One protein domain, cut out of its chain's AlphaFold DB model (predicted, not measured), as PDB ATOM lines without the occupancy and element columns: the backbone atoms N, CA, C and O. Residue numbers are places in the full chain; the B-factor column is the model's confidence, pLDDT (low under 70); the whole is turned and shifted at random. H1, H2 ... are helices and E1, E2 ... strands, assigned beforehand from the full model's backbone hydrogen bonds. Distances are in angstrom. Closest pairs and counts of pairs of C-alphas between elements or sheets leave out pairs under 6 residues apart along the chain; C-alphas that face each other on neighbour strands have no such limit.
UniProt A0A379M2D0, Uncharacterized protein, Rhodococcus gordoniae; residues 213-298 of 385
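This is residues 213 to 298 of the 385 residues of an uncharacterized protein of Rhodococcus gordoniae (UniProt A0A379M2D0). A small sheet of three short strands makes one end of the domain, with the short helix H2 standing up from one of its faces near the middle of the whole and the longer helices H1 and H3 toward the other end, where they meet at a steep angle. From the end of H3 the last stretch, residues 283 to 298, runs back without a named element to the sheet, where residues 296 to 297 pair beside E3. The printed part has 86 residues, with the order H1 E1 E2 E3 H2 H3 along the chain; the sheet's order is E2 - E1 - E3, all antiparallel. The class is mixed, helices and strands, with under half of the residues, 41, in named elements. The whole is compact, with a radius of gyration of the C-alphas of 12.5 A, and spans 36 by 24 by 19 A, only just elongated.

In the sheet E1, residues 225 to 228, is the inner strand, and E2, residues 234 to 236, and E3, residues 249 to 252, are the edge strands. E1 and E2 form a hairpin; N 227 and O 236 are 2.8 A apart, within hydrogen-bond range. E1 and E3 are antiparallel, with N 226 and O 251 within range at 3.0 A. H2, residues 253 to 258, is on the sheet at a height over the sheet of 9.1 A and stands up from it, its line rising 45 degrees; it lies over E1. H1, residues 213 to 222, touches H2 about perpendicular, at 85 degrees, closest at the C-alphas of Ser 222 and Gly 254, 4.2 A. H3, residues 269 to 282, touches H2 with residues 275 to 279 alone, closest at the C-alphas of Tyr 257 and Leu 275, 7.3 A, at a steep tilt of 60 degrees, the same way. H1 and H3 touch at a steep tilt of 56 degrees, opposite ways, closest at the C-alphas of Ala 218 and Tyr 278, 5.3 A. H1 is not on the sheet; H3 is only just not on it, with 4 pairs of C-alphas within 10 A. Every O i to N i+4 pair is within hydrogen-bond range in H1 and H2, and 8 of 10 are in H3.

H1 begins at C-alpha 213, (160.604, 188.947, 134.589), and is 14.2 A long. E1, E2 and E3 measure 9.8 A, 6.7 A and 10.8 A, and H2 8.7 A. H3, 20.0 A long, ends at C-alpha 282, (147.615, 189.780, 131.507).

The C-alphas of Lys 242 and Gly 285, the two farthest apart, are 37.5 A apart. The printed part has no cut. The link E2 to E3, 12 residues, is long. The mean pLDDT of the printed part is 73.2; it is under 70 at residues 230 to 232, 244 to 246, 279 to 294 and 298.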
ATOM      1  N   GLU A 213     160.362 188.013 133.489       75.75
ATOM      2  CA  GLU A 213     160.604 188.947 134.589       75.75
ATOM      3  C   GLU A 213     159.382 189.833 134.896       75.75
ATOM      4  O   GLU A 213     159.049 190.047 136.062       75.75
ATOM      5  N   GLU A 214     158.649 190.293 133.878       70.50
ATOM      6  CA  GLU A 214     157.381 191.016 134.061       70.50
ATOM      7  C   GLU A 214     156.298 190.113 134.663       70.50
ATOM      8  O   GLU A 214     155.608 190.528 135.592       70.50
ATOM      9  N   LEU A 215     156.208 188.850 134.231       71.06
ATOM     10  CA  LEU A 215     155.301 187.861 134.828       71.06
ATOM     11  C   LEU A 215     155.650 187.561 136.298       71.06
ATOM     12  O   LEU A 215     154.755 187.451 137.139       71.06
ATOM     13  N   ARG A 216     156.944 187.484 136.647       72.62
ATOM     14  CA  ARG A 216     157.385 187.343 138.049       72.62
ATOM     15  C   ARG A 216     157.039 188.578 138.880       72.62
ATOM     16  O   ARG A 216     156.564 188.422 140.007       72.62
ATOM     17  N   LYS A 217     157.200 189.788 138.332       75.38
ATOM     18  CA  LYS A 217     156.796 191.048 138.984       75.38
ATOM     19  C   LYS A 217     155.282 191.132 139.185       75.38
ATOM     20  O   LYS A 217     154.852 191.382 140.309       75.38
ATOM     21  N   ALA A 218     154.478 190.808 138.173       71.75
ATOM     22  CA  ALA A 218     153.018 190.718 138.275       71.75
ATOM     23  C   ALA A 218     152.575 189.711 139.357       71.75
ATOM     24  O   ALA A 218     151.728 190.009 140.208       71.75
ATOM     25  N   GLY A 219     153.207 188.533 139.394       73.62
ATOM     26  CA  GLY A 219     152.986 187.515 140.424       73.62
ATOM     27  C   GLY A 219     153.380 187.965 141.838       73.62
ATOM     28  O   GLY A 219     152.701 187.620 142.803       73.62
ATOM     29  N   ALA A 220     154.441 188.761 141.982       79.19
ATOM     30  CA  ALA A 220     154.851 189.324 143.269       79.19
ATOM     31  C   ALA A 220     153.915 190.451 143.739       79.19
ATOM     32  O   ALA A 220     153.547 190.497 144.913       79.19
ATOM     33  N   ILE A 221     153.502 191.340 142.828       82.25
ATOM     34  CA  ILE A 221     152.625 192.484 143.110       82.25
ATOM     35  C   ILE A 221     151.225 192.008 143.502       82.25
ATOM     36  O   ILE A 221     150.736 192.401 144.559       82.25
ATOM     37  N   SER A 222     150.620 191.102 142.728       80.75
ATOM     38  CA  SER A 222     149.295 190.534 143.031       80.75
ATOM     39  C   SER A 222     149.232 189.835 144.395       80.75
ATOM     40  O   SER A 222     148.209 189.909 145.070       80.75
ATOM     41  N   ARG A 223     150.334 189.218 144.848       82.62
ATOM     42  CA  ARG A 223     150.444 188.546 146.158       82.62
ATOM     43  C   ARG A 223     150.745 189.481 147.338       82.62
ATOM     44  O   ARG A 223     150.738 189.006 148.476       82.62
ATOM     45  N   LYS A 224     151.009 190.781 147.123       86.19
ATOM     46  CA  LYS A 224     151.186 191.748 148.226       86.19
ATOM     47  C   LYS A 224     149.929 191.753 149.105       86.19
ATOM     48  O   LYS A 224     148.812 191.695 148.598       86.19
ATOM     49  N   ARG A 225     150.100 191.819 150.430       88.81
ATOM     50  CA  ARG A 225     148.964 191.938 151.360       88.81
ATOM     51  C   ARG A 225     148.424 193.361 151.326       88.81
ATOM     52  O   ARG A 225     149.195 194.305 151.488       88.81
ATOM     53  N   VAL A 226     147.112 193.493 151.181       88.94
ATOM     54  CA  VAL A 226     146.390 194.760 151.335       88.94
ATOM     55  C   VAL A 226     145.346 194.626 152.430       88.94
ATOM     56  O   VAL A 226     144.830 193.543 152.694       88.94
ATOM     57  N   TYR A 227     145.061 195.738 153.084       88.31
ATOM     58  CA  TYR A 227     144.206 195.835 154.254       88.31
ATOM     59  C   TYR A 227     142.891 196.497 153.840       88.31
ATOM     60  O   TYR A 227     142.909 197.549 153.205       88.31
ATOM     61  N   VAL A 228     141.756 195.882 154.159       83.94
ATOM     62  CA  VAL A 228     140.435 196.287 153.655       83.94
ATOM     63  C   VAL A 228     139.499 196.560 154.823       83.94
ATOM     64  O   VAL A 228     139.337 195.709 155.704       83.94
ATOM     65  N   ASN A 229     138.855 197.726 154.813       72.44
ATOM     66  CA  ASN A 229     137.679 197.950 155.646       72.44
ATOM     67  C   ASN A 229     136.436 197.489 154.867       72.44
ATOM     68  O   ASN A 229     136.222 197.941 153.741       72.44
ATOM     69  N   ARG A 230     135.647 196.578 155.453       64.56
ATOM     70  CA  ARG A 230     134.458 195.988 154.812       64.56
ATOM     71  C   ARG A 230     133.428 197.043 154.424       64.56
ATOM     72  O   ARG A 230     132.822 196.917 153.368       64.56
ATOM     73  N   ASP A 231     133.300 198.082 155.239       64.31
ATOM     74  CA  ASP A 231     132.156 198.994 155.180       64.31
ATOM     75  C   ASP A 231     132.389 200.176 154.224       64.31
ATOM     76  O   ASP A 231     131.456 200.890 153.873       64.31
ATOM     77  N   ILE A 232     133.639 200.395 153.793       66.94
ATOM     78  CA  ILE A 232     134.042 201.581 153.010       66.94
ATOM     79  C   ILE A 232     134.436 201.217 151.564       66.94
ATOM     80  O   ILE A 232     134.556 202.094 150.714       66.94
ATOM     81  N   GLY A 233     134.671 199.937 151.249       73.38
ATOM     82  CA  GLY A 233     135.021 199.503 149.887       73.38
ATOM     83  C   GLY A 233     136.411 199.944 149.391       73.38
ATOM     84  O   GLY A 233     136.692 199.845 148.195       73.38
ATOM     85  N   TYR A 234     137.290 200.408 150.289       82.81
ATOM     86  CA  TYR A 234     138.671 200.790 149.971       82.81
ATOM     87  C   TYR A 234     139.695 199.747 150.433       82.81
ATOM     88  O   TYR A 234     139.556 199.142 151.501       82.81
ATOM     89  N   PHE A 235     140.784 199.611 149.668       86.75
ATOM     90  CA  PHE A 235     141.975 198.863 150.079       86.75
ATOM     91  C   PHE A 235     143.172 199.776 150.381       86.75
ATOM     92  O   PHE A 235     143.447 200.773 149.702       86.75
ATOM     93  N   HIS A 236     143.931 199.398 151.407       89.75
ATOM     94  CA  HIS A 236     145.064 200.125 151.966       89.75
ATOM     95  C   HIS A 236     146.335 199.270 151.888       89.75
ATOM     96  O   HIS A 236     146.339 198.133 152.356       89.75
ATOM     97  N   ALA A 237     147.449 199.804 151.380       87.88
ATOM     98  CA  ALA A 237     148.733 199.086 151.411       87.88
ATOM     99  C   ALA A 237     149.329 198.944 152.832       87.88
ATOM    100  O   ALA A 237     150.258 198.169 153.042       87.88
ATOM    101  N   SER A 238     148.812 199.684 153.822       84.94
ATOM    102  CA  SER A 238     149.291 199.658 155.210       84.94
ATOM    103  C   SER A 238     148.160 199.873 156.215       84.94
ATOM    104  O   SER A 238     147.329 200.766 156.041       84.94
ATOM    105  N   THR A 239     148.189 199.117 157.318       80.12
ATOM    106  CA  THR A 239     147.320 199.307 158.496       80.12
ATOM    107  C   THR A 239     147.533 200.648 159.196       80.12
ATOM    108  O   THR A 239     146.667 201.089 159.941       80.12
ATOM    109  N   ARG A 240     148.669 201.322 158.960       80.25
ATOM    110  CA  ARG A 240     149.006 202.621 159.570       80.25
ATOM    111  C   ARG A 240     148.484 203.831 158.782       80.25
ATOM    112  O   ARG A 240     148.816 204.966 159.118       80.25
ATOM    113  N   CYS A 241     147.715 203.631 157.709       82.19
ATOM    114  CA  CYS A 241     147.163 204.754 156.953       82.19
ATOM    115  C   CYS A 241     146.171 205.553 157.819       82.19
ATOM    116  O   CYS A 241     145.272 204.981 158.425       82.19
ATOM    117  N   LYS A 242     146.280 206.890 157.839       77.75
ATOM    118  CA  LYS A 242     145.411 207.765 158.658       77.75
ATOM    119  C   LYS A 242     143.909 207.638 158.332       77.75
ATOM    120  O   LYS A 242     143.084 207.989 159.170       77.75
ATOM    121  N   VAL A 243     143.578 207.146 157.134       74.56
ATOM    122  CA  VAL A 243     142.207 206.861 156.654       74.56
ATOM    123  C   VAL A 243     141.756 205.440 157.032       74.56
ATOM    124  O   VAL A 243     140.567 205.185 157.165       74.56
ATOM    125  N   ALA A 244     142.698 204.523 157.272       68.75
ATOM    126  CA  ALA A 244     142.472 203.115 157.607       68.75
ATOM    127  C   ALA A 244     142.117 202.891 159.091       68.75
ATOM    128  O   ALA A 244     142.528 201.894 159.693       68.75
ATOM    129  N   ARG A 245     141.367 203.814 159.709       64.50
ATOM    130  CA  ARG A 245     140.848 203.590 161.065       64.50
ATOM    131  C   ARG A 245     139.935 202.359 161.025       64.50
ATOM    132  O   ARG A 245     139.094 202.238 160.137       64.50
ATOM    133  N   ASN A 246     140.136 201.446 161.971       67.50
ATOM    134  CA  ASN A 246     139.365 200.209 162.136       67.50
ATOM    135  C   ASN A 246     139.469 199.196 160.978       67.50
ATOM    136  O   ASN A 246     138.552 198.398 160.780       67.50
ATOM    137  N   VAL A 247     140.580 199.151 160.228       74.12
ATOM    138  CA  VAL A 247     140.776 198.028 159.297       74.12
ATOM    139  C   VAL A 247     140.932 196.720 160.078       74.12
ATOM    140  O   VAL A 247     141.871 196.537 160.848       74.12
ATOM    141  N   THR A 248     139.987 195.809 159.850       70.25
ATOM    142  CA  THR A 248     139.844 194.519 160.541       70.25
ATOM    143  C   THR A 248     140.289 193.326 159.695       70.25
ATOM    144  O   THR A 248     140.520 192.245 160.241       70.25
ATOM    145  N   HIS A 249     140.432 193.499 158.378       82.06
ATOM    146  CA  HIS A 249     140.680 192.419 157.423       82.06
ATOM    147  C   HIS A 249     141.838 192.728 156.464       82.06
ATOM    148  O   HIS A 249     142.190 193.882 156.220       82.06
ATOM    149  N   TRP A 250     142.410 191.675 155.884       86.12
ATOM    150  CA  TRP A 250     143.377 191.733 154.794       86.12
ATOM    151  C   TRP A 250     143.061 190.688 153.716       86.12
ATOM    152  O   TRP A 250     142.449 189.656 153.993       86.12
ATOM    153  N   CYS A 251     143.488 190.954 152.487       80.31
ATOM    154  CA  CYS A 251     143.449 190.030 151.349       80.31
ATOM    155  C   CYS A 251     144.696 190.239 150.470       80.31
ATOM    156  O   CYS A 251     145.618 190.969 150.860       80.31
ATOM    157  N   THR A 252     144.776 189.576 149.313       86.88
ATOM    158  CA  THR A 252     145.839 189.870 148.341       86.88
ATOM    159  C   THR A 252     145.471 191.077 147.478       86.88
ATOM    160  O   THR A 252     144.295 191.368 147.251       86.88
ATOM    161  N   ALA A 253     146.481 191.796 146.996       82.56
ATOM    162  CA  ALA A 253     146.316 192.956 146.128       82.56
ATOM    163  C   ALA A 253     145.582 192.603 144.819       82.56
ATOM    164  O   ALA A 253     144.765 193.386 144.342       82.56
ATOM    165  N   GLY A 254     145.827 191.402 144.279       79.81
ATOM    166  CA  GLY A 254     145.120 190.879 143.111       79.81
ATOM    167  C   GLY A 254     143.636 190.617 143.374       79.81
ATOM    168  O   GLY A 254     142.812 190.979 142.538       79.81
ATOM    169  N   ASP A 255     143.281 190.056 144.537       76.50
ATOM    170  CA  ASP A 255     141.871 189.858 144.914       76.50
ATOM    171  C   ASP A 255     141.160 191.211 145.068       76.50
ATOM    172  O   ASP A 255     140.084 191.411 144.518       76.50
ATOM    173  N   ALA A 256     141.781 192.173 145.763       79.06
ATOM    174  CA  ALA A 256     141.211 193.509 145.942       79.06
ATOM    175  C   ALA A 256     140.944 194.227 144.607       79.06
ATOM    176  O   ALA A 256     139.894 194.851 144.450       79.06
ATOM    177  N   TYR A 257     141.870 194.105 143.652       77.56
ATOM    178  CA  TYR A 257     141.745 194.683 142.314       77.56
ATOM    179  C   TYR A 257     140.615 194.028 141.502       77.56
ATOM    180  O   TYR A 257     139.730 194.725 141.012       77.56
ATOM    181  N   ARG A 258     140.577 192.687 141.428       73.00
ATOM    182  CA  ARG A 258     139.533 191.927 140.702       73.00
ATOM    183  C   ARG A 258     138.129 192.110 141.267       73.00
ATOM    184  O   ARG A 258     137.150 191.941 140.553       73.00
ATOM    185  N   SER A 259     138.020 192.439 142.548       70.69
ATOM    186  CA  SER A 259     136.743 192.733 143.201       70.69
ATOM    187  C   SER A 259     136.379 194.226 143.163       70.69
ATOM    188  O   SER A 259     135.451 194.640 143.854       70.69
ATOM    189  N   HIS A 260     137.104 195.027 142.371       74.25
ATOM    190  CA  HIS A 260     136.916 196.469 142.166       74.25
ATOM    191  C   HIS A 260     136.893 197.308 143.456       74.25
ATOM    192  O   HIS A 260     136.202 198.329 143.534       74.25
ATOM    193  N   LEU A 261     137.665 196.912 144.476       79.62
ATOM    194  CA  LEU A 261     137.872 197.763 145.648       79.62
ATOM    195  C   LEU A 261     138.656 199.012 145.238       79.62
ATOM    196  O   LEU A 261     139.659 198.930 144.528       79.62
ATOM    197  N   ARG A 262     138.239 200.183 145.724       82.25
ATOM    198  CA  ARG A 262     138.903 201.443 145.375       82.25
ATOM    199  C   ARG A 262     140.259 201.550 146.092       82.25
ATOM    200  O   ARG A 262     140.346 201.271 147.292       82.25
ATOM    201  N   PRO A 263     141.339 201.980 145.423       87.12
ATOM    202  CA  PRO A 263     142.602 202.229 146.104       87.12
ATOM    203  C   PRO A 263     142.475 203.441 147.028       87.12
ATOM    204  O   PRO A 263     141.969 204.494 146.643       87.12
ATOM    205  N   CYS A 264     142.963 203.330 148.265       86.56
ATOM    206  CA  CYS A 264     143.062 204.490 149.144       86.56
ATOM    207  C   CYS A 264     144.047 205.531 148.562       86.56
ATOM    208  O   CYS A 264     145.236 205.215 148.414       86.56
ATOM    209  N   PRO A 265     143.621 206.791 148.328       84.19
ATOM    210  CA  PRO A 265     144.433 207.803 147.641       84.19
ATOM    211  C   PRO A 265     145.690 208.232 148.416       84.19
ATOM    212  O   PRO A 265     146.578 208.855 147.849       84.19
ATOM    213  N   ARG A 266     145.792 207.903 149.714       86.69
ATOM    214  CA  ARG A 266     146.938 208.270 150.568       86.69
ATOM    215  C   ARG A 266     147.990 207.177 150.753       86.69
ATOM    216  O   ARG A 266     149.051 207.470 151.292       86.69
ATOM    217  N   CYS A 267     147.700 205.924 150.404       86.38
ATOM    218  CA  CYS A 267     148.633 204.815 150.659       86.38
ATOM    219  C   CYS A 267     148.650 203.710 149.601       86.38
ATOM    220  O   CYS A 267     149.514 202.845 149.677       86.38
ATOM    221  N   SER A 268     147.703 203.691 148.662       87.94
ATOM    222  CA  SER A 268     147.546 202.595 147.697       87.94
ATOM    223  C   SER A 268     147.700 203.041 146.245       87.94
ATOM    224  O   SER A 268     147.556 202.208 145.362       87.94
ATOM    225  N   THR A 269     148.001 204.314 145.980       85.38
ATOM    226  CA  THR A 269     148.127 204.886 144.627       85.38
ATOM    227  C   THR A 269     149.212 204.206 143.800       85.38
ATOM    228  O   THR A 269     148.911 203.662 142.746       85.38
ATOM    229  N   THR A 270     150.449 204.134 144.299       85.81
ATOM    230  CA  THR A 270     151.548 203.428 143.610       85.81
ATOM    231  C   THR A 270     151.222 201.952 143.384       85.81
ATOM    232  O   THR A 270     151.492 201.413 142.318       85.81
ATOM    233  N   LEU A 271     150.586 201.302 144.368       85.75
ATOM    234  CA  LEU A 271     150.179 199.903 144.252       85.75
ATOM    235  C   LEU A 271     149.055 199.709 143.221       85.75
ATOM    236  O   LEU A 271     149.037 198.683 142.557       85.75
ATOM    237  N   ALA A 272     148.143 200.671 143.074       83.94
ATOM    238  CA  ALA A 272     147.093 200.641 142.061       83.94
ATOM    239  C   ALA A 272     147.677 200.763 140.649       83.94
ATOM    240  O   ALA A 272     147.376 199.918 139.817       83.94
ATOM    241  N   ILE A 273     148.579 201.725 140.430       81.69
ATOM    242  CA  ILE A 273     149.287 201.922 139.151       81.69
ATOM    243  C   ILE A 273     150.083 200.662 138.766       81.69
ATOM    244  O   ILE A 273     150.077 200.243 137.610       81.69
ATOM    245  N   ASP A 274     150.748 200.030 139.740       81.94
ATOM    246  CA  ASP A 274     151.419 198.738 139.556       81.94
ATOM    247  C   ASP A 274     150.423 197.619 139.177       81.94
ATOM    248  O   ASP A 274     150.697 196.827 138.277       81.94
ATOM    249  N   LEU A 275     149.279 197.519 139.865       80.31
ATOM    250  CA  LEU A 275     148.264 196.489 139.602       80.31
ATOM    251  C   LEU A 275     147.632 196.656 138.218       80.31
ATOM    252  O   LEU A 275     147.568 195.681 137.482       80.31
ATOM    253  N   GLU A 276     147.231 197.870 137.856       79.62
ATOM    254  CA  GLU A 276     146.679 198.248 136.550       79.62
ATOM    255  C   GLU A 276     147.657 197.854 135.430       79.62
ATOM    256  O   GLU A 276     147.362 196.980 134.612       79.62
ATOM    257  N   ARG A 277     148.904 198.341 135.504       76.75
ATOM    258  CA  ARG A 277     149.972 198.035 134.536       76.75
ATOM    259  C   ARG A 277     150.210 196.536 134.318       76.75
ATOM    260  O   ARG A 277     150.497 196.135 133.191       76.75
ATOM    261  N   TYR A 278     150.160 195.716 135.372       70.19
ATOM    262  CA  TYR A 278     150.555 194.301 135.308       70.19
ATOM    263  C   TYR A 278     149.392 193.296 135.236       70.19
ATOM    264  O   TYR A 278     149.608 192.157 134.812       70.19
ATOM    265  N   LEU A 279     148.179 193.677 135.644       66.12
ATOM    266  CA  LEU A 279     146.996 192.812 135.585       66.12
ATOM    267  C   LEU A 279     146.164 193.058 134.327       66.12
ATOM    268  O   LEU A 279     145.700 192.084 133.744       66.12
ATOM    269  N   GLU A 280     146.045 194.293 133.832       58.16
ATOM    270  CA  GLU A 280     145.345 194.544 132.562       58.16
ATOM    271  C   GLU A 280     146.110 193.938 131.376       58.16
ATOM    272  O   GLU A 280     145.527 193.270 130.522       58.16
ATOM    273  N   THR A 281     147.445 194.030 131.389       48.84
ATOM    274  CA  THR A 281     148.325 193.412 130.376       48.84
ATOM    275  C   THR A 281     148.319 191.881 130.380       48.84
ATOM    276  O   THR A 281     148.726 191.271 129.392       48.84
ATOM    277  N   THR A 282     147.838 191.238 131.452       45.50
ATOM    278  CA  THR A 282     147.615 189.780 131.507       45.50
ATOM    279  C   THR A 282     146.140 189.384 131.361       45.50
ATOM    280  O   THR A 282     145.834 188.191 131.369       45.50
ATOM    281  N   SER A 283     145.231 190.349 131.174       43.72
ATOM    282  CA  SER A 283     143.773 190.157 131.178       43.72
ATOM    283  C   SER A 283     143.097 190.446 129.827       43.72
ATOM    284  O   SER A 283     141.909 190.759 129.782       43.72
ATOM    285  N   SER A 284     143.794 190.260 128.703       35.53
ATOM    286  CA  SER A 284     143.200 190.351 127.355       35.53
ATOM    287  C   SER A 284     142.276 189.174 126.981       35.53
ATOM    288  O   SER A 284     141.895 189.033 125.821       35.53
ATOM    289  N   GLY A 285     141.917 188.306 127.937       38.25
ATOM    290  CA  GLY A 285     141.163 187.081 127.670       38.25
ATOM    291  C   GLY A 285     140.600 186.388 128.910       38.25
ATOM    292  O   GLY A 285     140.950 185.238 129.168       38.25
ATOM    293  N   ARG A 286     139.740 187.079 129.670       37.12
ATOM    294  CA  ARG A 286     138.661 186.517 130.517       37.12
ATOM    295  C   ARG A 286     137.811 187.667 131.063       37.12
ATOM    296  O   ARG A 286     138.362 188.696 131.440       37.12
ATOM    297  N   GLY A 287     136.491 187.488 131.083       39.84
ATOM    298  CA  GLY A 287     135.563 188.491 131.605       39.84
ATOM    299  C   GLY A 287     135.841 188.822 133.073       39.84
ATOM    300  O   GLY A 287     136.268 187.963 133.848       39.84
ATOM    301  N   THR A 288     135.597 190.075 133.452       41.50
ATOM    302  CA  THR A 288     135.744 190.581 134.822       41.50
ATOM    303  C   THR A 288     134.582 190.129 135.708       41.50
ATOM    304  O   THR A 288     133.801 190.944 136.200       41.50
ATOM    305  N   GLU A 289     134.464 188.821 135.928       44.12
ATOM    306  CA  GLU A 289     133.639 188.287 137.010       44.12
ATOM    307  C   GLU A 289     134.234 188.710 138.358       44.12
ATOM    308  O   GLU A 289     135.426 188.520 138.634       44.12
ATOM    309  N   ARG A 290     133.388 189.272 139.228       47.41
ATOM    310  CA  ARG A 290     133.787 189.705 140.570       47.41
ATOM    311  C   ARG A 290     134.116 188.494 141.436       47.41
ATOM    312  O   ARG A 290     133.241 187.924 142.084       47.41
ATOM    313  N   GLN A 291     135.394 188.125 141.496       49.97
ATOM    314  CA  GLN A 291     135.828 187.029 142.362       49.97
ATOM    315  C   GLN A 291     135.468 187.330 143.834       49.97
ATOM    316  O   GLN A 291     135.676 188.460 144.296       49.97
ATOM    317  N   PRO A 292     134.937 186.349 144.591       53.25
ATOM    318  CA  PRO A 292     134.487 186.575 145.959       53.25
ATOM    319  C   PRO A 292     135.666 186.905 146.884       53.25
ATOM    320  O   PRO A 292     136.569 186.087 147.084       53.25
ATOM    321  N   LEU A 293     135.631 188.100 147.483       62.72
ATOM    322  CA  LEU A 293     136.674 188.630 148.368       62.72
ATOM    323  C   LEU A 293     136.961 187.702 149.555       62.72
ATOM    324  O   LEU A 293     136.241 187.686 150.560       62.72
ATOM    325  N   ARG A 294     138.086 186.982 149.490       65.81
ATOM    326  CA  ARG A 294     138.613 186.171 150.599       65.81
ATOM    327  C   ARG A 294     139.282 187.061 151.651       65.81
ATOM    328  O   ARG A 294     140.501 187.121 151.765       65.81
ATOM    329  N   LEU A 295     138.456 187.761 152.427       72.12
ATOM    330  CA  LEU A 295     138.889 188.605 153.542       72.12
ATOM    331  C   LEU A 295     139.308 187.759 154.752       72.12
ATOM    332  O   LEU A 295     138.491 187.059 155.348       72.12
ATOM    333  N   ILE A 296     140.571 187.878 155.156       72.00
ATOM    334  CA  ILE A 296     141.151 187.222 156.332       72.00
ATOM    335  C   ILE A 296     141.235 188.251 157.460       72.00
ATOM    336  O   ILE A 296     141.766 189.342 157.272       72.00
ATOM    337  N   GLN A 297     140.726 187.930 158.649       75.62
ATOM    338  CA  GLN A 297     140.792 188.847 159.791       75.62
ATOM    339  C   GLN A 297     142.246 189.055 160.251       75.62
ATOM    340  O   GLN A 297     143.020 188.100 160.362       75.62
ATOM    341  N   ILE A 298     142.627 190.299 160.544       67.44
ATOM    342  CA  ILE A 298     143.957 190.640 161.069       67.44
ATOM    343  C   ILE A 298     144.170 189.951 162.428       67.44
ATOM    344  O   ILE A 298     143.241 189.792 163.215       67.44
TER     345      ILE A 298